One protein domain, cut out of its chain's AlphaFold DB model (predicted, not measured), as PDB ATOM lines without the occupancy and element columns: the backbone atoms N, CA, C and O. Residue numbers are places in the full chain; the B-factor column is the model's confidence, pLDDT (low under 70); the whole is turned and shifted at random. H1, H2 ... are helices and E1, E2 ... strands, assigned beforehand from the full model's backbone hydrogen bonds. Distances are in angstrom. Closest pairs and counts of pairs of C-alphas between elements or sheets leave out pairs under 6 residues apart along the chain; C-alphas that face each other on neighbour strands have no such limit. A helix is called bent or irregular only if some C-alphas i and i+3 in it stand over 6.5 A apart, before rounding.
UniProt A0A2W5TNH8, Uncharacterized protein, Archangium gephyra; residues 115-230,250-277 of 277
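Overview. This is residues 115 to 230 and 250 to 277 of the 277 residues of an uncharacterized protein of Archangium gephyra (UniProt A0A2W5TNH8). This is a loose sandwich, two sheets only partly face to face: a twisted sheet of E1, E4, E5, E10, E12 and E13, with the long bent strands E10 and E12 side by side as an arch, over the smaller sheet E2, E3, E9. H1 lies at one end of the long axis and the small pair E7 and E11 at the other, with the pair E6 and E8 between it and the smaller sheet. The printed part has 144 residues, mostly strand in class, with thirteen named strands and one named helix, H1, between E9 and E10. The large sheet is branched and mixed; the smaller runs E2, E3, E9, antiparallel. The whole is only just loose, close to compact, with a radius of gyration of the C-alphas of 17.9 A and spans of 53 by 35 by 24 A.

Arrangement. Start at E1, residues 115 to 118, antiparallel to E10, residues 209 to 220; N 117 and O 210 are 2.8 A apart. E2, residues 123 to 125, and E3, residues 134 to 139, form a hairpin, with N 124 and O 138 at 2.8 A. E3 also pairs antiparallel with E9, residues 185 to 190, N 137 and O 187 at 2.8 A. E3 runs on into E4, residues 142 to 147, at 17 degrees. E4 forms a hairpin with E5, residues 150 to 155, N 145 and O 152 at 2.9 A. E6, residues 159 to 162, is antiparallel to E8, residues 179 to 182, N 162 and O 179 at 2.8 A. E7, residues 175 to 177, is antiparallel to E11, residues 225 to 227, N 226 and O 176 at 2.8 A. H1, residues 194 to 204, is on the sheet E2, E3, E9 but only grazes it; the closest C-alphas of H1 and E3, those of Ala 197 and Phe 135, are 7.9 A apart. Each O i to N i+4 pair in H1 is within hydrogen-bond range. E12, residues 254 to 266, has E10 on one side, N 211 and O 263 at 2.9 A. On its other side are E5, parallel, N 255 and O 153 at 2.8 A, and E13, residues 271 to 276, its hairpin partner, N 264 and O 274 at 2.9 A.

Along the chain. Find C-alpha 115 at (-4.969, -63.333, 119.272), where E1 begins. E10 is 28.0 A long and bends by 80 degrees at residue 217; E12 is 29.5 A long and bends by 80 degrees at residue 258. H1 measures 15.1 A. E13 ends at C-alpha 276, (0.277, -66.888, 132.525).

Size, cuts and confidence. The C-alphas farthest apart, of Glu 174 and Ser 193, are 53.4 A apart. Residues 231 to 249 are not printed; C-alphas 230 and 250 are 18.4 A apart across this cut. The link from E6 to E7 is long. Look for pLDDT under 70 at residues 163 to 178, 224 to 230 and 250 to 252.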
ATOM      1  N   VAL A 115      -4.653 -64.758 119.425       94.75
ATOM      2  CA  VAL A 115      -4.969 -63.333 119.272       94.75
ATOM      3  C   VAL A 115      -3.740 -62.508 119.636       94.75
ATOM      4  O   VAL A 115      -3.060 -62.795 120.622       94.75
ATOM      5  N   LYS A 116      -3.445 -61.482 118.826       94.00
ATOM      6  CA  LYS A 116      -2.352 -60.525 119.057       94.00
ATOM      7  C   LYS A 116      -2.945 -59.154 119.382       94.00
ATOM      8  O   LYS A 116      -3.423 -58.465 118.484       94.00
ATOM      9  N   LEU A 117      -2.912 -58.773 120.655       94.31
ATOM     10  CA  LEU A 117      -3.400 -57.490 121.159       94.31
ATOM     11  C   LEU A 117      -2.283 -56.450 121.219       94.31
ATOM     12  O   LEU A 117      -1.119 -56.786 121.462       94.31
ATOM     13  N   ARG A 118      -2.638 -55.173 121.040       92.81
ATOM     14  CA  ARG A 118      -1.680 -54.057 121.050       92.81
ATOM     15  C   ARG A 118      -2.154 -52.864 121.874       92.81
ATOM     16  O   ARG A 118      -3.346 -52.578 121.984       92.81
ATOM     17  N   ALA A 119      -1.189 -52.140 122.423       91.56
ATOM     18  CA  ALA A 119      -1.412 -50.829 123.008       91.56
ATOM     19  C   ALA A 119      -1.722 -49.759 121.937       91.56
ATOM     20  O   ALA A 119      -1.319 -49.910 120.781       91.56
ATOM     21  N   PRO A 120      -2.411 -48.662 122.301       89.38
ATOM     22  CA  PRO A 120      -3.070 -48.432 123.591       89.38
ATOM     23  C   PRO A 120      -4.473 -49.062 123.672       89.38
ATOM     24  O   PRO A 120      -5.085 -49.019 124.729       89.38
ATOM     25  N   ALA A 121      -5.002 -49.612 122.573       86.81
ATOM     26  CA  ALA A 121      -6.421 -49.956 122.451       86.81
ATOM     27  C   ALA A 121      -6.847 -51.246 123.173       86.81
ATOM     28  O   ALA A 121      -8.024 -51.393 123.474       86.81
ATOM     29  N   GLN A 122      -5.929 -52.198 123.381       92.62
ATOM     30  CA  GLN A 122      -6.244 -53.537 123.917       92.62
ATOM     31  C   GLN A 122      -5.283 -54.003 125.019       92.62
ATOM     32  O   GLN A 122      -5.565 -54.967 125.731       92.62
ATOM     33  N   VAL A 123      -4.129 -53.343 125.140       94.94
ATOM     34  CA  VAL A 123      -3.166 -53.527 126.228       94.94
ATOM     35  C   VAL A 123      -2.876 -52.142 126.787       94.94
ATOM     36  O   VAL A 123      -2.210 -51.335 126.140       94.94
ATOM     37  N   VAL A 124      -3.429 -51.850 127.958       94.62
ATOM     38  CA  VAL A 124      -3.435 -50.513 128.556       94.62
ATOM     39  C   VAL A 124      -2.456 -50.487 129.722       94.62
ATOM     40  O   VAL A 124      -2.594 -51.250 130.675       94.62
ATOM     41  N   LEU A 125      -1.478 -49.583 129.677       94.75
ATOM     42  CA  LEU A 125      -0.686 -49.240 130.857       94.75
ATOM     43  C   LEU A 125      -1.494 -48.244 131.696       94.75
ATOM     44  O   LEU A 125      -1.735 -47.121 131.253       94.75
ATOM     45  N   SER A 126      -1.929 -48.651 132.888       93.62
ATOM     46  CA  SER A 126      -2.543 -47.728 133.850       93.62
ATOM     47  C   SER A 126      -1.534 -46.663 134.304       93.62
ATOM     48  O   SER A 126      -0.326 -46.895 134.224       93.62
ATOM     49  N   PRO A 127      -1.983 -45.510 134.829       92.94
ATOM     50  CA  PRO A 127      -1.102 -44.590 135.542       92.94
ATOM     51  C   PRO A 127      -0.347 -45.294 136.682       92.94
ATOM     52  O   PRO A 127      -0.856 -46.236 137.287       92.94
ATOM     53  N   TYR A 128       0.864 -44.823 136.980       93.75
ATOM     54  CA  TYR A 128       1.697 -45.366 138.056       93.75
ATOM     55  C   TYR A 128       1.058 -45.135 139.437       93.75
ATOM     56  O   TYR A 128       0.799 -43.993 139.827       93.75
ATOM     57  N   ASP A 129       0.852 -46.212 140.194       93.81
ATOM     58  CA  ASP A 129       0.381 -46.181 141.578       93.81
ATOM     59  C   ASP A 129       1.588 -45.950 142.499       93.81
ATOM     60  O   ASP A 129       2.275 -46.885 142.914       93.81
ATOM     61  N   ALA A 130       1.887 -44.677 142.780       91.31
ATOM     62  CA  ALA A 130       3.009 -44.299 143.638       91.31
ATOM     63  C   ALA A 130       2.899 -44.817 145.090       91.31
ATOM     64  O   ALA A 130       3.926 -45.254 145.609       91.31
ATOM     65  N   PRO A 131       1.713 -44.841 145.739       91.88
ATOM     66  CA  PRO A 131       1.530 -45.511 147.028       91.88
ATOM     67  C   PRO A 131       1.894 -47.003 147.038       91.88
ATOM     68  O   PRO A 131       2.443 -47.473 148.033       91.88
ATOM     69  N   LYS A 132       1.611 -47.752 145.960       92.38
ATOM     70  CA  LYS A 132       1.962 -49.185 145.859       92.38
ATOM     71  C   LYS A 132       3.327 -49.462 145.223       92.38
ATOM     72  O   LYS A 132       3.845 -50.566 145.368       92.38
ATOM     73  N   GLY A 133       3.913 -48.493 144.522       94.00
ATOM     74  CA  GLY A 133       5.174 -48.664 143.801       94.00
ATOM     75  C   GLY A 133       5.052 -49.577 142.578       94.00
ATOM     76  O   GLY A 133       5.899 -50.450 142.374       94.00
ATOM     77  N   GLN A 134       3.972 -49.444 141.797       95.19
ATOM     78  CA  GLN A 134       3.708 -50.324 140.654       95.19
ATOM     79  C   GLN A 134       2.971 -49.642 139.497       95.19
ATOM     80  O   GLN A 134       2.219 -48.684 139.675       95.19
ATOM     81  N   PHE A 135       3.129 -50.208 138.304       94.69
ATOM     82  CA  PHE A 135       2.142 -50.094 137.234       94.69
ATOM     83  C   PHE A 135       1.169 -51.270 137.283       94.69
ATOM     84  O   PHE A 135       1.537 -52.359 137.719       94.69
ATOM     85  N   THR A 136      -0.023 -51.084 136.724       95.81
ATOM     86  CA  THR A 136      -0.895 -52.188 136.306       95.81
ATOM     87  C   THR A 136      -0.997 -52.173 134.782       95.81
ATOM     88  O   THR A 136      -1.203 -51.117 134.179       95.81
ATOM     89  N   ILE A 137      -0.838 -53.336 134.152       96.25
ATOM     90  CA  ILE A 137      -1.106 -53.546 132.728       96.25
ATOM     91  C   ILE A 137      -2.437 -54.285 132.613       96.25
ATOM     92  O   ILE A 137      -2.546 -55.439 133.025       96.25
ATOM     93  N   ASP A 138      -3.432 -53.616 132.040       96.12
ATOM     94  CA  ASP A 138      -4.751 -54.174 131.763       96.12
ATOM     95  C   ASP A 138      -4.759 -54.739 130.333       96.12
ATOM     96  O   ASP A 138      -4.664 -54.004 129.349       96.12
ATOM     97  N   VAL A 139      -4.866 -56.061 130.206       96.44
ATOM     98  CA  VAL A 139      -5.071 -56.758 128.928       96.44
ATOM     99  C   VAL A 139      -6.572 -56.955 128.735       96.44
ATOM    100  O   VAL A 139      -7.225 -57.522 129.610       96.44
ATOM    101  N   HIS A 140      -7.137 -56.501 127.613       94.62
ATOM    102  CA  HIS A 140      -8.565 -56.671 127.317       94.62
ATOM    103  C   HIS A 140      -9.001 -58.130 127.473       94.62
ATOM    104  O   HIS A 140      -8.273 -59.035 127.081       94.62
ATOM    105  N   GLY A 141     -10.179 -58.350 128.065       94.25
ATOM    106  CA  GLY A 141     -10.725 -59.682 128.354       94.25
ATOM    107  C   GLY A 141     -11.431 -60.367 127.178       94.25
ATOM    108  O   GLY A 141     -11.692 -61.568 127.228       94.25
ATOM    109  N   THR A 142     -11.738 -59.599 126.131       93.31
ATOM    110  CA  THR A 142     -12.437 -60.034 124.918       93.31
ATOM    111  C   THR A 142     -11.827 -59.427 123.664       93.31
ATOM    112  O   THR A 142     -11.241 -58.341 123.696       93.31
ATOM    113  N   ILE A 143     -12.067 -60.100 122.540       92.56
ATOM    114  CA  ILE A 143     -12.194 -59.464 121.225       92.56
ATOM    115  C   ILE A 143     -13.527 -59.856 120.599       92.56
ATOM    116  O   ILE A 143     -14.128 -60.857 120.986       92.56
ATOM    117  N   ASP A 144     -13.935 -59.114 119.582       89.75
ATOM    118  CA  ASP A 144     -14.991 -59.531 118.672       89.75
ATOM    119  C   ASP A 144     -14.399 -59.962 117.322       89.75
ATOM    120  O   ASP A 144     -13.311 -59.530 116.933       89.75
ATOM    121  N   CYS A 145     -15.133 -60.795 116.593       89.94
ATOM    122  CA  CYS A 145     -14.950 -61.054 115.167       89.94
ATOM    123  C   CYS A 145     -16.325 -61.153 114.482       89.94
ATOM    124  O   CYS A 145     -17.351 -61.258 115.159       89.94
ATOM    125  N   THR A 146     -16.361 -61.141 113.150       87.94
ATOM    126  CA  THR A 146     -17.608 -61.242 112.369       87.94
ATOM    127  C   THR A 146     -17.573 -62.443 111.424       87.94
ATOM    128  O   THR A 146     -16.608 -62.630 110.686       87.94
ATOM    129  N   ASP A 147     -18.624 -63.262 111.425       86.50
ATOM    130  CA  ASP A 147     -18.880 -64.281 110.401       86.50
ATOM    131  C   ASP A 147     -20.084 -63.892 109.523       86.50
ATOM    132  O   ASP A 147     -20.670 -62.823 109.677       86.50
ATOM    133  N   SER A 148     -20.477 -64.766 108.597       80.38
ATOM    134  CA  SER A 148     -21.611 -64.546 107.688       80.38
ATOM    135  C   SER A 148     -23.000 -64.551 108.349       80.38
ATOM    136  O   SER A 148     -23.994 -64.361 107.651       80.38
ATOM    137  N   ILE A 149     -23.087 -64.776 109.663       78.69
ATOM    138  CA  ILE A 149     -24.319 -64.677 110.461       78.69
ATOM    139  C   ILE A 149     -24.313 -63.398 111.323       78.69
ATOM    140  O   ILE A 149     -25.376 -62.913 111.703       78.69
ATOM    141  N   GLY A 150     -23.142 -62.815 111.611       79.62
ATOM    142  CA  GLY A 150     -22.996 -61.563 112.360       79.62
ATOM    143  C   GLY A 150     -21.772 -61.559 113.278       79.62
ATOM    144  O   GLY A 150     -20.795 -62.273 113.047       79.62
ATOM    145  N   ARG A 151     -21.828 -60.796 114.373       83.12
ATOM    146  CA  ARG A 151     -20.716 -60.690 115.337       83.12
ATOM    147  C   ARG A 151     -20.642 -61.903 116.280       83.12
ATOM    148  O   ARG A 151     -21.660 -62.545 116.560       83.12
ATOM    149  N   ILE A 152     -19.439 -62.215 116.759       88.75
ATOM    150  CA  ILE A 152     -19.136 -63.198 117.807       88.75
ATOM    151  C   ILE A 152     -18.095 -62.582 118.745       88.75
ATOM    152  O   ILE A 152     -17.025 -62.182 118.293       88.75
ATOM    153  N   ALA A 153     -18.383 -62.570 120.045       92.19
ATOM    154  CA  ALA A 153     -17.400 -62.246 121.075       92.19
ATOM    155  C   ALA A 153     -16.582 -63.494 121.446       92.19
ATOM    156  O   ALA A 153     -17.129 -64.590 121.581       92.19
ATOM    157  N   ILE A 154     -15.279 -63.331 121.661       95.38
ATOM    158  CA  ILE A 154     -14.371 -64.366 122.167       95.38
ATOM    159  C   ILE A 154     -13.757 -63.843 123.462       95.38
ATOM    160  O   ILE A 154     -13.099 -62.804 123.440       95.38
ATOM    161  N   ALA A 155     -13.971 -64.545 124.576       95.50
ATOM    162  CA  ALA A 155     -13.593 -64.092 125.914       95.50
ATOM    163  C   ALA A 155     -12.646 -65.049 126.634       95.50
ATOM    164  O   ALA A 155     -12.887 -66.249 126.647       95.50
ATOM    165  N   TRP A 156     -11.630 -64.521 127.313       95.12
ATOM    166  CA  TRP A 156     -10.687 -65.284 128.154       95.12
ATOM    167  C   TRP A 156     -10.679 -64.819 129.621       95.12
ATOM    168  O   TRP A 156      -9.780 -65.157 130.392       95.12
ATOM    169  N   SER A 157     -11.675 -64.029 130.016       93.25
ATOM    170  CA  SER A 157     -11.928 -63.595 131.391       93.25
ATOM    171  C   SER A 157     -13.431 -63.542 131.671       93.25
ATOM    172  O   SER A 157     -14.242 -63.791 130.779       93.25
ATOM    173  N   ASP A 158     -13.809 -63.214 132.907       90.56
ATOM    174  CA  ASP A 158     -15.214 -63.103 133.299       90.56
ATOM    175  C   ASP A 158     -15.949 -62.037 132.477       90.56
ATOM    176  O   ASP A 158     -15.552 -60.864 132.437       90.56
ATOM    177  N   VAL A 159     -17.061 -62.444 131.860       89.38
ATOM    178  CA  VAL A 159     -17.908 -61.573 131.039       89.38
ATOM    179  C   VAL A 159     -19.334 -61.491 131.549       89.38
ATOM    180  O   VAL A 159     -19.863 -62.403 132.182       89.38
ATOM    181  N   LYS A 160     -19.986 -60.383 131.208       86.56
ATOM    182  CA  LYS A 160     -21.416 -60.165 131.416       86.56
ATOM    183  C   LYS A 160     -22.026 -59.496 130.191       86.56
ATOM    184  O   LYS A 160     -21.368 -58.686 129.540       86.56
ATOM    185  N   ALA A 161     -23.297 -59.776 129.922       80.75
ATOM    186  CA  ALA A 161     -24.080 -58.959 129.006       80.75
ATOM    187  C   ALA A 161     -24.231 -57.550 129.609       80.75
ATOM    188  O   ALA A 161     -24.823 -57.375 130.678       80.75
ATOM    189  N   GLY A 162     -23.635 -56.557 128.956       70.06
ATOM    190  CA  GLY A 162     -23.721 -55.142 129.296       70.06
ATOM    191  C   GLY A 162     -24.627 -54.391 128.326       70.06
ATOM    192  O   GLY A 162     -24.801 -54.790 127.179       70.06
ATOM    193  N   ASP A 163     -25.198 -53.286 128.789       67.19
ATOM    194  CA  ASP A 163     -25.915 -52.350 127.927       67.19
ATOM    195  C   ASP A 163     -24.892 -51.456 127.202       67.19
ATOM    196  O   ASP A 163     -24.124 -50.784 127.895       67.19
ATOM    197  N   PRO A 164     -24.833 -51.425 125.857       57.91
ATOM    198  CA  PRO A 164     -23.951 -50.501 125.145       57.91
ATOM    199  C   PRO A 164     -24.484 -49.056 125.133       57.91
ATOM    200  O   PRO A 164     -23.820 -48.154 124.619       57.91
ATOM    201  N   GLY A 165     -25.683 -48.827 125.682       58.62
ATOM    202  CA  GLY A 165     -26.348 -47.535 125.722       58.62
ATOM    203  C   GLY A 165     -26.854 -47.069 124.357       58.62
ATOM    204  O   GLY A 165     -26.781 -47.767 123.342       58.62
ATOM    205  N   ASN A 166     -27.359 -45.835 124.327       51.62
ATOM    206  CA  ASN A 166     -27.897 -45.222 123.109       51.62
ATOM    207  C   ASN A 166     -26.812 -44.936 122.051       51.62
ATOM    208  O   ASN A 166     -27.144 -44.764 120.886       51.62
ATOM    209  N   SER A 167     -25.532 -44.899 122.435       48.34
ATOM    210  CA  SER A 167     -24.384 -44.614 121.560       48.34
ATOM    211  C   SER A 167     -24.036 -45.732 120.572       48.34
ATOM    212  O   SER A 167     -23.325 -45.474 119.608       48.34
ATOM    213  N   ALA A 168     -24.520 -46.959 120.788       49.50
ATOM    214  CA  ALA A 168     -24.369 -48.061 119.829       49.50
ATOM    215  C   ALA A 168     -25.612 -48.276 118.947       49.50
ATOM    216  O   ALA A 168     -25.597 -49.123 118.052       49.50
ATOM    217  N   ALA A 169     -26.696 -47.533 119.186       51.22
ATOM    218  CA  ALA A 169     -27.860 -47.561 118.316       51.22
ATOM    219  C   ALA A 169     -27.556 -46.765 117.038       51.22
ATOM    220  O   ALA A 169     -27.200 -45.589 117.112       51.22
ATOM    221  N   LYS A 170     -27.722 -47.383 115.860       53.09
ATOM    222  CA  LYS A 170     -27.704 -46.641 114.588       53.09
ATOM    223  C   LYS A 170     -28.850 -45.616 114.589       53.09
ATOM    224  O   LYS A 170     -29.909 -45.884 115.161       53.09
ATOM    225  N   ASP A 171     -28.680 -44.482 113.911       48.75
ATOM    226  CA  ASP A 171     -29.779 -43.527 113.724       48.75
ATOM    227  C   ASP A 171     -30.996 -44.226 113.092       48.75
ATOM    228  O   ASP A 171     -30.895 -44.889 112.060       48.75
ATOM    229  N   GLY A 172     -32.152 -44.107 113.750       51.78
ATOM    230  CA  GLY A 172     -33.388 -44.793 113.357       51.78
ATOM    231  C   GLY A 172     -33.550 -46.237 113.859       51.78
ATOM    232  O   GLY A 172     -34.598 -46.830 113.611       51.78
ATOM    233  N   ALA A 173     -32.589 -46.811 114.593       52.84
ATOM    234  CA  ALA A 173     -32.755 -48.131 115.203       52.84
ATOM    235  C   ALA A 173     -33.770 -48.090 116.363       52.84
ATOM    236  O   ALA A 173     -33.548 -47.434 117.379       52.84
ATOM    237  N   GLU A 174     -34.876 -48.835 116.244       51.03
ATOM    238  CA  GLU A 174     -35.846 -48.997 117.343       51.03
ATOM    239  C   GLU A 174     -35.350 -49.925 118.458       51.03
ATOM    240  O   GLU A 174     -35.919 -49.942 119.550       51.03
ATOM    241  N   VAL A 175     -34.322 -50.731 118.191       53.34
ATOM    242  CA  VAL A 175     -33.811 -51.764 119.092       53.34
ATOM    243  C   VAL A 175     -32.287 -51.737 119.074       53.34
ATOM    244  O   VAL A 175     -31.675 -51.721 118.010       53.34
ATOM    245  N   THR A 176     -31.691 -51.769 120.263       59.47
ATOM    246  CA  THR A 176     -30.285 -52.100 120.487       59.47
ATOM    247  C   THR A 176     -30.226 -53.440 121.204       59.47
ATOM    248  O   THR A 176     -31.199 -53.899 121.813       59.47
ATOM    249  N   GLN A 177     -29.088 -54.097 121.126       62.59
ATOM    250  CA  GLN A 177     -28.846 -55.376 121.771       62.59
ATOM    251  C   GLN A 177     -27.671 -55.210 122.730       62.59
ATOM    252  O   GLN A 177     -26.893 -54.266 122.608       62.59
ATOM    253  N   ASN A 178     -27.562 -56.090 123.722       68.00
ATOM    254  CA  ASN A 178     -26.466 -56.005 124.684       68.00
ATOM    255  C   ASN A 178     -25.099 -56.201 123.984       68.00
ATOM    256  O   ASN A 178     -25.015 -56.608 122.827       68.00
ATOM    257  N   VAL A 179     -24.004 -55.970 124.701       75.62
ATOM    258  CA  VAL A 179     -22.642 -56.343 124.281       75.62
ATOM    259  C   VAL A 179     -21.978 -57.185 125.364       75.62
ATOM    260  O   VAL A 179     -22.294 -57.041 126.545       75.62
ATOM    261  N   TRP A 180     -21.059 -58.076 124.992       83.75
ATOM    262  CA  TRP A 180     -20.298 -58.847 125.976       83.75
ATOM    263  C   TRP A 180     -19.180 -57.990 126.565       83.75
ATOM    264  O   TRP A 180     -18.193 -57.683 125.903       83.75
ATOM    265  N   VAL A 181     -19.345 -57.596 127.827       83.50
ATOM    266  CA  VAL A 181     -18.374 -56.781 128.562       83.50
ATOM    267  C   VAL A 181     -17.532 -57.696 129.440       83.50
ATOM    268  O   VAL A 181     -18.026 -58.238 130.432       83.50
ATOM    269  N   ALA A 182     -16.260 -57.842 129.081       89.75
ATOM    270  CA  ALA A 182     -15.275 -58.610 129.830       89.75
ATOM    271  C   ALA A 182     -14.503 -57.748 130.832       89.75
ATOM    272  O   ALA A 182     -14.242 -56.570 130.582       89.75
ATOM    273  N   GLN A 183     -14.092 -58.334 131.956       90.56
ATOM    274  CA  GLN A 183     -13.111 -57.695 132.837       90.56
ATOM    275  C   GLN A 183     -11.698 -57.808 132.236       90.56
ATOM    276  O   GLN A 183     -11.309 -58.909 131.842       90.56
ATOM    277  N   PRO A 184     -10.900 -56.727 132.166       93.75
ATOM    278  CA  PRO A 184      -9.499 -56.834 131.770       93.75
ATOM    279  C   PRO A 184      -8.710 -57.745 132.719       93.75
ATOM    280  O   PRO A 184      -8.898 -57.702 133.937       93.75
ATOM    281  N   ILE A 185      -7.793 -58.541 132.171       95.38
ATOM    282  CA  ILE A 185      -6.828 -59.304 132.964       95.38
ATOM    283  C   ILE A 185      -5.697 -58.360 133.358       95.38
ATOM    284  O   ILE A 185      -5.033 -57.780 132.499       95.38
ATOM    285  N   LYS A 186      -5.491 -58.220 134.667       95.62
ATOM    286  CA  LYS A 186      -4.534 -57.284 135.257       95.62
ATOM    287  C   LYS A 186      -3.199 -57.967 135.532       95.62
ATOM    288  O   LYS A 186      -3.170 -59.059 136.100       95.62
ATOM    289  N   PHE A 187      -2.109 -57.298 135.177       96.12
ATOM    290  CA  PHE A 187      -0.743 -57.694 135.508       96.12
ATOM    291  C   PHE A 187      -0.050 -56.545 136.242       96.12
ATOM    292  O   PHE A 187       0.225 -55.501 135.650       96.12
ATOM    293  N   ASP A 188       0.219 -56.734 137.532       95.69
ATOM    294  CA  ASP A 188       0.882 -55.730 138.360       95.69
ATOM    295  C   ASP A 188       2.404 -55.835 138.220       95.69
ATOM    296  O   ASP A 188       3.006 -56.886 138.445       95.69
ATOM    297  N   MET A 189       3.029 -54.726 137.827       93.75
ATOM    298  CA  MET A 189       4.454 -54.618 137.548       93.75
ATOM    299  C   MET A 189       5.114 -53.672 138.563       93.75
ATOM    300  O   MET A 189       5.010 -52.449 138.409       93.75
ATOM    301  N   PRO A 190       5.787 -54.202 139.600       93.88
ATOM    302  CA  PRO A 190       6.426 -53.379 140.616       93.88
ATOM    303  C   PRO A 190       7.624 -52.626 140.028       93.88
ATOM    304  O   PRO A 190       8.541 -53.229 139.474       93.88
ATOM    305  N   ILE A 191       7.633 -51.305 140.195       91.62
ATOM    306  CA  ILE A 191       8.743 -50.410 139.855       91.62
ATOM    307  C   ILE A 191       8.890 -49.447 141.027       91.62
ATOM    308  O   ILE A 191       7.981 -48.678 141.308       91.62
ATOM    309  N   ARG A 192      10.018 -49.493 141.742       82.00
ATOM    310  CA  ARG A 192      10.170 -48.762 143.017       82.00
ATOM    311  C   ARG A 192      10.621 -47.309 142.850       82.00
ATOM    312  O   ARG A 192      10.477 -46.521 143.780       82.00
ATOM    313  N   SER A 193      11.199 -46.960 141.702       90.31
ATOM    314  CA  SER A 193      11.735 -45.624 141.428       90.31
ATOM    315  C   SER A 193      10.792 -44.825 140.530       90.31
ATOM    316  O   SER A 193      10.433 -45.275 139.447       90.31
ATOM    317  N   LEU A 194      10.445 -43.599 140.936       90.31
ATOM    318  CA  LEU A 194       9.648 -42.674 140.116       90.31
ATOM    319  C   LEU A 194      10.328 -42.339 138.777       90.31
ATOM    320  O   LEU A 194       9.648 -42.182 137.763       90.31
ATOM    321  N   THR A 195      11.661 -42.260 138.757       92.06
ATOM    322  CA  THR A 195      12.440 -42.016 137.533       92.06
ATOM    323  C   THR A 195      12.340 -43.204 136.580       92.06
ATOM    324  O   THR A 195      12.032 -43.027 135.404       92.06
ATOM    325  N   GLU A 196      12.511 -44.421 137.104       91.88
ATOM    326  CA  GLU A 196      12.354 -45.665 136.345       91.88
ATOM    327  C   GLU A 196      10.916 -45.824 135.830       91.88
ATOM    328  O   GLU A 196      10.710 -46.191 134.676       91.88
ATOM    329  N   ALA A 197       9.919 -45.474 136.649       92.56
ATOM    330  CA  ALA A 197       8.517 -45.536 136.265       92.56
ATOM    331  C   ALA A 197       8.203 -44.580 135.106       92.56
ATOM    332  O   ALA A 197       7.574 -44.980 134.124       92.56
ATOM    333  N   LYS A 198       8.697 -43.335 135.174       93.81
ATOM    334  CA  LYS A 198       8.561 -42.365 134.083       93.81
ATOM    335  C   LYS A 198       9.225 -42.869 132.801       93.81
ATOM    336  O   LYS A 198       8.580 -42.898 131.755       93.81
ATOM    337  N   GLU A 199      10.479 -43.316 132.881       93.69
ATOM    338  CA  GLU A 199      11.184 -43.878 131.727       93.69
ATOM    339  C   GLU A 199      10.457 -45.084 131.126       93.69
ATOM    340  O   GLU A 199      10.367 -45.202 129.904       93.69
ATOM    341  N   PHE A 200       9.926 -45.976 131.967       92.81
ATOM    342  CA  PHE A 200       9.168 -47.129 131.506       92.81
ATOM    343  C   PHE A 200       7.906 -46.695 130.757       92.81
ATOM    344  O   PHE A 200       7.675 -47.184 129.650       92.81
ATOM    345  N   ASN A 201       7.116 -45.776 131.319       92.19
ATOM    346  CA  ASN A 201       5.919 -45.241 130.670       92.19
ATOM    347  C   ASN A 201       6.251 -44.620 129.308       92.19
ATOM    348  O   ASN A 201       5.656 -44.996 128.297       92.19
ATOM    349  N   ASP A 202       7.230 -43.718 129.273       90.94
ATOM    350  CA  ASP A 202       7.567 -42.949 128.075       90.94
ATOM    351  C   ASP A 202       8.073 -43.865 126.943       90.94
ATOM    352  O   ASP A 202       7.730 -43.649 125.779       90.94
ATOM    353  N   LYS A 203       8.806 -44.937 127.285       90.19
ATOM    354  CA  LYS A 203       9.310 -45.948 126.337       90.19
ATOM    355  C   LYS A 203       8.252 -46.980 125.911       90.19
ATOM    356  O   LYS A 203       8.259 -47.406 124.760       90.19
ATOM    357  N   ASN A 204       7.365 -47.422 126.812       89.88
ATOM    358  CA  ASN A 204       6.570 -48.646 126.607       89.88
ATOM    359  C   ASN A 204       5.054 -48.439 126.460       89.88
ATOM    360  O   ASN A 204       4.397 -49.352 125.962       89.88
ATOM    361  N   ARG A 205       4.476 -47.276 126.808       84.19
ATOM    362  CA  ARG A 205       3.005 -47.067 126.803       84.19
ATOM    363  C   ARG A 205       2.298 -47.373 125.473       84.19
ATOM    364  O   ARG A 205       1.129 -47.733 125.481       84.19
ATOM    365  N   PHE A 206       3.005 -47.257 124.345       86.88
ATOM    366  CA  PHE A 206       2.520 -47.630 123.005       86.88
ATOM    367  C   PHE A 206       3.221 -48.871 122.419       86.88
ATOM    368  O   PHE A 206       2.829 -49.360 121.365       86.88
ATOM    369  N   GLY A 207       4.266 -49.375 123.082       87.38
ATOM    370  CA  GLY A 207       5.049 -50.545 122.663       87.38
ATOM    371  C   GLY A 207       4.618 -51.857 123.325       87.38
ATOM    372  O   GLY A 207       5.229 -52.894 123.067       87.38
ATOM    373  N   LEU A 208       3.606 -51.808 124.195       93.69
ATOM    374  CA  LEU A 208       3.022 -52.960 124.873       93.69
ATOM    375  C   LEU A 208       2.167 -53.815 123.927       93.69
ATOM    376  O   LEU A 208       1.450 -53.324 123.053       93.69
ATOM    377  N   SER A 209       2.246 -55.122 124.139       94.62
ATOM    378  CA  SER A 209       1.591 -56.150 123.337       94.62
ATOM    379  C   SER A 209       1.248 -57.360 124.198       94.62
ATOM    380  O   SER A 209       1.918 -57.617 125.204       94.62
ATOM    381  N   ALA A 210       0.225 -58.111 123.799       95.19
ATOM    382  CA  ALA A 210      -0.090 -59.397 124.404       95.19
ATOM    383  C   ALA A 210      -0.442 -60.435 123.333       95.19
ATOM    384  O   ALA A 210      -1.170 -60.128 122.388       95.19
ATOM    385  N   ARG A 211       0.049 -61.669 123.487       94.75
ATOM    386  CA  ARG A 211      -0.422 -62.829 122.716       94.75
ATOM    387  C   ARG A 211      -1.239 -63.738 123.632       94.75
ATOM    388  O   ARG A 211      -0.754 -64.112 124.698       94.75
ATOM    389  N   ILE A 212      -2.446 -64.100 123.204       95.56
ATOM    390  CA  ILE A 212      -3.334 -65.040 123.897       95.56
ATOM    391  C   ILE A 212      -3.481 -66.271 123.014       95.56
ATOM    392  O   ILE A 212      -3.971 -66.151 121.893       95.56
ATOM    393  N   GLY A 213      -3.045 -67.428 123.508       95.19
ATOM    394  CA  GLY A 213      -3.260 -68.729 122.878       95.19
ATOM    395  C   GLY A 213      -4.404 -69.471 123.568       95.19
ATOM    396  O   GLY A 213      -4.445 -69.507 124.797       95.19
ATOM    397  N   PHE A 214      -5.334 -70.051 122.806       96.12
ATOM    398  CA  PHE A 214      -6.529 -70.702 123.361       96.12
ATOM    399  C   PHE A 214      -7.141 -71.789 122.459       96.12
ATOM    400  O   PHE A 214      -6.905 -71.821 121.250       96.12
ATOM    401  N   GLY A 215      -7.950 -72.662 123.064       96.25
ATOM    402  CA  GLY A 215      -8.955 -73.508 122.407       96.25
ATOM    403  C   GLY A 215     -10.376 -72.948 122.584       96.25
ATOM    404  O   GLY A 215     -10.582 -71.962 123.293       96.25
ATOM    405  N   LEU A 216     -11.378 -73.552 121.938       96.06
ATOM    406  CA  LEU A 216     -12.773 -73.082 122.010       96.06
ATOM    407  C   LEU A 216     -13.570 -73.864 123.062       96.06
ATOM    408  O   LEU A 216     -13.874 -75.038 122.854       96.06
ATOM    409  N   GLY A 217     -13.975 -73.194 124.142       93.94
ATOM    410  CA  GLY A 217     -14.748 -73.762 125.247       93.94
ATOM    411  C   GLY A 217     -16.260 -73.568 125.120       93.94
ATOM    412  O   GLY A 217     -16.857 -73.782 124.055       93.94
ATOM    413  N   ARG A 218     -16.925 -73.216 126.229       94.06
ATOM    414  CA  ARG A 218     -18.389 -73.046 126.277       94.06
ATOM    415  C   ARG A 218     -18.850 -71.937 125.327       94.06
ATOM    416  O   ARG A 218     -18.214 -70.895 125.230       94.06
ATOM    417  N   VAL A 219     -19.998 -72.140 124.685       93.00
ATOM    418  CA  VAL A 219     -20.703 -71.080 123.953       93.00
ATOM    419  C   VAL A 219     -21.918 -70.575 124.714       93.00
ATOM    420  O   VAL A 219     -22.583 -71.341 125.412       93.00
ATOM    421  N   GLU A 220     -22.224 -69.295 124.536       89.88
ATOM    422  CA  GLU A 220     -23.413 -68.633 125.074       89.88
ATOM    423  C   GLU A 220     -24.072 -67.733 124.029       89.88
ATOM    424  O   GLU A 220     -23.442 -67.287 123.069       89.88
ATOM    425  N   VAL A 221     -25.366 -67.487 124.229       85.62
ATOM    426  CA  VAL A 221     -26.226 -66.689 123.351       85.62
ATOM    427  C   VAL A 221     -27.112 -65.832 124.246       85.62
ATOM    428  O   VAL A 221     -28.036 -66.365 124.866       85.62
ATOM    429  N   ASP A 222     -26.857 -64.523 124.333       79.44
ATOM    430  CA  ASP A 222     -27.806 -63.614 124.979       79.44
ATOM    431  C   ASP A 222     -28.857 -63.174 123.958       79.44
ATOM    432  O   ASP A 222     -28.554 -62.542 122.952       79.44
ATOM    433  N   LYS A 223     -30.118 -63.523 124.223       71.88
ATOM    434  CA  LYS A 223     -31.262 -63.200 123.352       71.88
ATOM    435  C   LYS A 223     -31.980 -61.913 123.771       71.88
ATOM    436  O   LYS A 223     -33.067 -61.625 123.272       71.88
ATOM    437  N   LYS A 224     -31.434 -61.164 124.736       67.31
ATOM    438  CA  LYS A 224     -32.062 -59.955 125.281       67.31
ATOM    439  C   LYS A 224     -31.816 -58.749 124.376       67.31
ATOM    440  O   LYS A 224     -30.762 -58.119 124.414       67.31
ATOM    441  N   SER A 225     -32.843 -58.389 123.620       64.06
ATOM    442  CA  SER A 225     -32.944 -57.107 122.927       64.06
ATOM    443  C   SER A 225     -33.581 -56.033 123.820       64.06
ATOM    444  O   SER A 225     -34.354 -56.331 124.735       64.06
ATOM    445  N   LYS A 226     -33.253 -54.762 123.568       61.66
ATOM    446  CA  LYS A 226     -33.792 -53.591 124.271       61.66
ATOM    447  C   LYS A 226     -34.317 -52.571 123.275       61.66
ATOM    448  O   LYS A 226     -33.615 -52.190 122.345       61.66
ATOM    449  N   ARG A 227     -35.536 -52.077 123.496       57.06
ATOM    450  CA  ARG A 227     -36.090 -50.995 122.678       57.06
ATOM    451  C   ARG A 227     -35.371 -49.682 122.995       57.06
ATOM    452  O   ARG A 227     -35.350 -49.268 124.151       57.06
ATOM    453  N   VAL A 228     -34.821 -49.024 121.980       58.22
ATOM    454  CA  VAL A 228     -34.197 -47.701 122.106       58.22
ATOM    455  C   VAL A 228     -35.291 -46.653 121.973       58.22
ATOM    456  O   VAL A 228     -35.955 -46.539 120.943       58.22
ATOM    457  N   SER A 229     -35.497 -45.856 123.018       49.34
ATOM    458  CA  SER A 229     -36.295 -44.636 122.905       49.34
ATOM    459  C   SER A 229     -35.511 -43.615 122.079       49.34
ATOM    460  O   SER A 229     -34.432 -43.230 122.523       49.34
ATOM    461  N   LYS A 230     -36.053 -43.218 120.913       47.97
ATOM    462  CA  LYS A 230     -35.542 -42.207 119.954       47.97
ATOM    463  C   LYS A 230     -34.199 -41.569 120.337       47.97
ATOM    464  O   LYS A 230     -34.155 -40.729 121.237       47.97
ATOM    465  N   GLY A 250     -25.962 -57.683 118.401       47.41
ATOM    466  CA  GLY A 250     -25.524 -57.600 119.802       47.41
ATOM    467  C   GLY A 250     -25.769 -58.805 120.698       47.41
ATOM    468  O   GLY A 250     -26.785 -59.484 120.603       47.41
ATOM    469  N   ALA A 251     -24.760 -59.051 121.546       54.19
ATOM    470  CA  ALA A 251     -24.557 -60.128 122.526       54.19
ATOM    471  C   ALA A 251     -24.947 -61.551 122.077       54.19
ATOM    472  O   ALA A 251     -24.885 -62.501 122.861       54.19
ATOM    473  N   GLY A 252     -25.287 -61.729 120.804       69.06
ATOM    474  CA  GLY A 252     -25.979 -62.915 120.336       69.06
ATOM    475  C   GLY A 252     -25.119 -64.160 120.410       69.06
ATOM    476  O   GLY A 252     -25.654 -65.249 120.554       69.06
ATOM    477  N   ARG A 253     -23.791 -64.034 120.322       86.69
ATOM    478  CA  ARG A 253     -22.879 -65.178 120.275       86.69
ATOM    479  C   ARG A 253     -21.581 -64.876 121.012       86.69
ATOM    480  O   ARG A 253     -20.875 -63.928 120.678       86.69
ATOM    481  N   LEU A 254     -21.286 -65.699 122.010       92.06
ATOM    482  CA  LEU A 254     -20.070 -65.680 122.813       92.06
ATOM    483  C   LEU A 254     -19.402 -67.052 122.760       92.06
ATOM    484  O   LEU A 254     -20.072 -68.072 122.932       92.06
ATOM    485  N   VAL A 255     -18.083 -67.065 122.600       95.31
ATOM    486  CA  VAL A 255     -17.222 -68.215 122.884       95.31
ATOM    487  C   VAL A 255     -16.353 -67.886 124.097       95.31
ATOM    488  O   VAL A 255     -15.556 -66.949 124.062       95.31
ATOM    489  N   HIS A 256     -16.468 -68.681 125.157       96.31
ATOM    490  CA  HIS A 256     -15.479 -68.715 126.231       96.31
ATOM    491  C   HIS A 256     -14.255 -69.482 125.735       96.31
ATOM    492  O   HIS A 256     -14.351 -70.651 125.360       96.31
ATOM    493  N   ALA A 257     -13.114 -68.814 125.698       96.38
ATOM    494  CA  ALA A 257     -11.832 -69.355 125.295       96.38
ATOM    495  C   ALA A 257     -11.229 -70.208 126.420       96.38
ATOM    496  O   ALA A 257     -11.081 -69.760 127.557       96.38
ATOM    497  N   GLU A 258     -10.821 -71.427 126.084       95.88
ATOM    498  CA  GLU A 258     -10.001 -72.269 126.953       95.88
ATOM    499  C   GLU A 258      -8.552 -71.801 126.823       95.88
ATOM    500  O   GLU A 258      -7.844 -72.163 125.882       95.88
ATOM    501  N   VAL A 259      -8.141 -70.909 127.725       94.62
ATOM    502  CA  VAL A 259      -6.814 -70.281 127.706       94.62
ATOM    503  C   VAL A 259      -5.724 -71.343 127.853       94.62
ATOM    504  O   VAL A 259      -5.694 -72.082 128.829       94.62
ATOM    505  N   LEU A 260      -4.815 -71.381 126.877       93.81
ATOM    506  CA  LEU A 260      -3.575 -72.165 126.903       93.81
ATOM    507  C   LEU A 260      -2.384 -71.316 127.371       93.81
ATOM    508  O   LEU A 260      -1.355 -71.849 127.785       93.81
ATOM    509  N   GLY A 261      -2.499 -69.992 127.241       93.38
ATOM    510  CA  GLY A 261      -1.586 -69.038 127.851       93.38
ATOM    511  C   GLY A 261      -1.782 -67.598 127.376       93.38
ATOM    512  O   GLY A 261      -2.313 -67.340 126.293       93.38
ATOM    513  N   ILE A 262      -1.320 -66.650 128.188       94.81
ATOM    514  CA  ILE A 262      -1.274 -65.210 127.918       94.81
ATOM    515  C   ILE A 262       0.153 -64.723 128.176       94.81
ATOM    516  O   ILE A 262       0.642 -64.810 129.302       94.81
ATOM    517  N   ARG A 263       0.799 -64.148 127.159       95.19
ATOM    518  CA  ARG A 263       2.131 -63.532 127.258       95.19
ATOM    519  C   ARG A 263       2.027 -62.033 127.020       95.19
ATOM    520  O   ARG A 263       1.574 -61.630 125.952       95.19
ATOM    521  N   VAL A 264       2.500 -61.223 127.966       95.25
ATOM    522  CA  VAL A 264       2.593 -59.755 127.849       95.25
ATOM    523  C   VAL A 264       4.048 -59.362 127.622       95.25
ATOM    524  O   VAL A 264       4.944 -59.846 128.318       95.25
ATOM    525  N   ALA A 265       4.295 -58.484 126.653       94.12
ATOM    526  CA  ALA A 265       5.641 -58.109 126.236       94.12
ATOM    527  C   ALA A 265       5.731 -56.668 125.710       94.12
ATOM    528  O   ALA A 265       4.746 -56.099 125.229       94.12
ATOM    529  N   THR A 266       6.935 -56.099 125.765       92.25
ATOM    530  CA  THR A 266       7.288 -54.806 125.160       92.25
ATOM    531  C   THR A 266       8.275 -54.983 124.008       92.25
ATOM    532  O   THR A 266       8.670 -56.106 123.681       92.25
ATOM    533  N   ASP A 267       8.645 -53.867 123.372       85.00
ATOM    534  CA  ASP A 267       9.609 -53.806 122.267       85.00
ATOM    535  C   ASP A 267       9.274 -54.800 121.143       85.00
ATOM    536  O   ASP A 267      10.050 -55.688 120.799       85.00
ATOM    537  N   ARG A 268       8.044 -54.697 120.617       78.75
ATOM    538  CA  ARG A 268       7.520 -55.578 119.553       78.75
ATOM    539  C   ARG A 268       7.672 -57.067 119.898       78.75
ATOM    540  O   ARG A 268       8.132 -57.858 119.086       78.75
ATOM    541  N   GLU A 269       7.264 -57.424 121.115       83.94
ATOM    542  CA  GLU A 269       7.280 -58.779 121.685       83.94
ATOM    543  C   GLU A 269       8.664 -59.336 122.079       83.94
ATOM    544  O   GLU A 269       8.713 -60.428 122.662       83.94
ATOM    545  N   LYS A 270       9.764 -58.599 121.846       84.12
ATOM    546  CA  LYS A 270      11.137 -59.027 122.176       84.12
ATOM    547  C   LYS A 270      11.353 -59.213 123.675       84.12
ATOM    548  O   LYS A 270      11.933 -60.214 124.088       84.12
ATOM    549  N   LYS A 271      10.865 -58.282 124.504       88.69
ATOM    550  CA  LYS A 271      11.017 -58.348 125.965       88.69
ATOM    551  C   LYS A 271       9.731 -58.840 126.621       88.69
ATOM    552  O   LYS A 271       8.755 -58.100 126.713       88.69
ATOM    553  N   GLN A 272       9.742 -60.074 127.118       92.31
ATOM    554  CA  GLN A 272       8.670 -60.596 127.969       92.31
ATOM    555  C   GLN A 272       8.609 -59.818 129.291       92.31
ATOM    556  O   GLN A 272       9.644 -59.560 129.907       92.31
ATOM    557  N   LEU A 273       7.398 -59.457 129.718       91.62
ATOM    558  CA  LEU A 273       7.119 -58.928 131.055       91.62
ATOM    559  C   LEU A 273       6.406 -59.971 131.915       91.62
ATOM    560  O   LEU A 273       6.808 -60.215 133.046       91.62
ATOM    561  N   PHE A 274       5.366 -60.599 131.359       93.38
ATOM    562  CA  PHE A 274       4.531 -61.569 132.061       93.38
ATOM    563  C   PHE A 274       4.179 -62.749 131.170       93.38
ATOM    564  O   PHE A 274       4.057 -62.618 129.949       93.38
ATOM    565  N   GLU A 275       3.948 -63.884 131.812       90.69
ATOM    566  CA  GLU A 275       3.375 -65.073 131.206       90.69
ATOM    567  C   GLU A 275       2.454 -65.741 132.224       90.69
ATOM    568  O   GLU A 275       2.829 -65.936 133.381       90.69
ATOM    569  N   LYS A 276       1.241 -66.070 131.793       87.31
ATOM    570  CA  LYS A 276       0.277 -66.888 132.525       87.31
ATOM    571  C   LYS A 276      -0.035 -68.096 131.650       87.31
ATOM    572  O   LYS A 276      -0.338 -67.906 130.476       87.31
ATOM    573  N   LYS A 277       0.053 -69.298 132.209       82.62
ATOM    574  CA  LYS A 277      -0.438 -70.541 131.601       82.62
ATOM    575  C   LYS A 277      -1.710 -70.953 132.331       82.62
ATOM    576  O   LYS A 277      -1.777 -70.655 133.546       82.62
TER     577      LYS A 277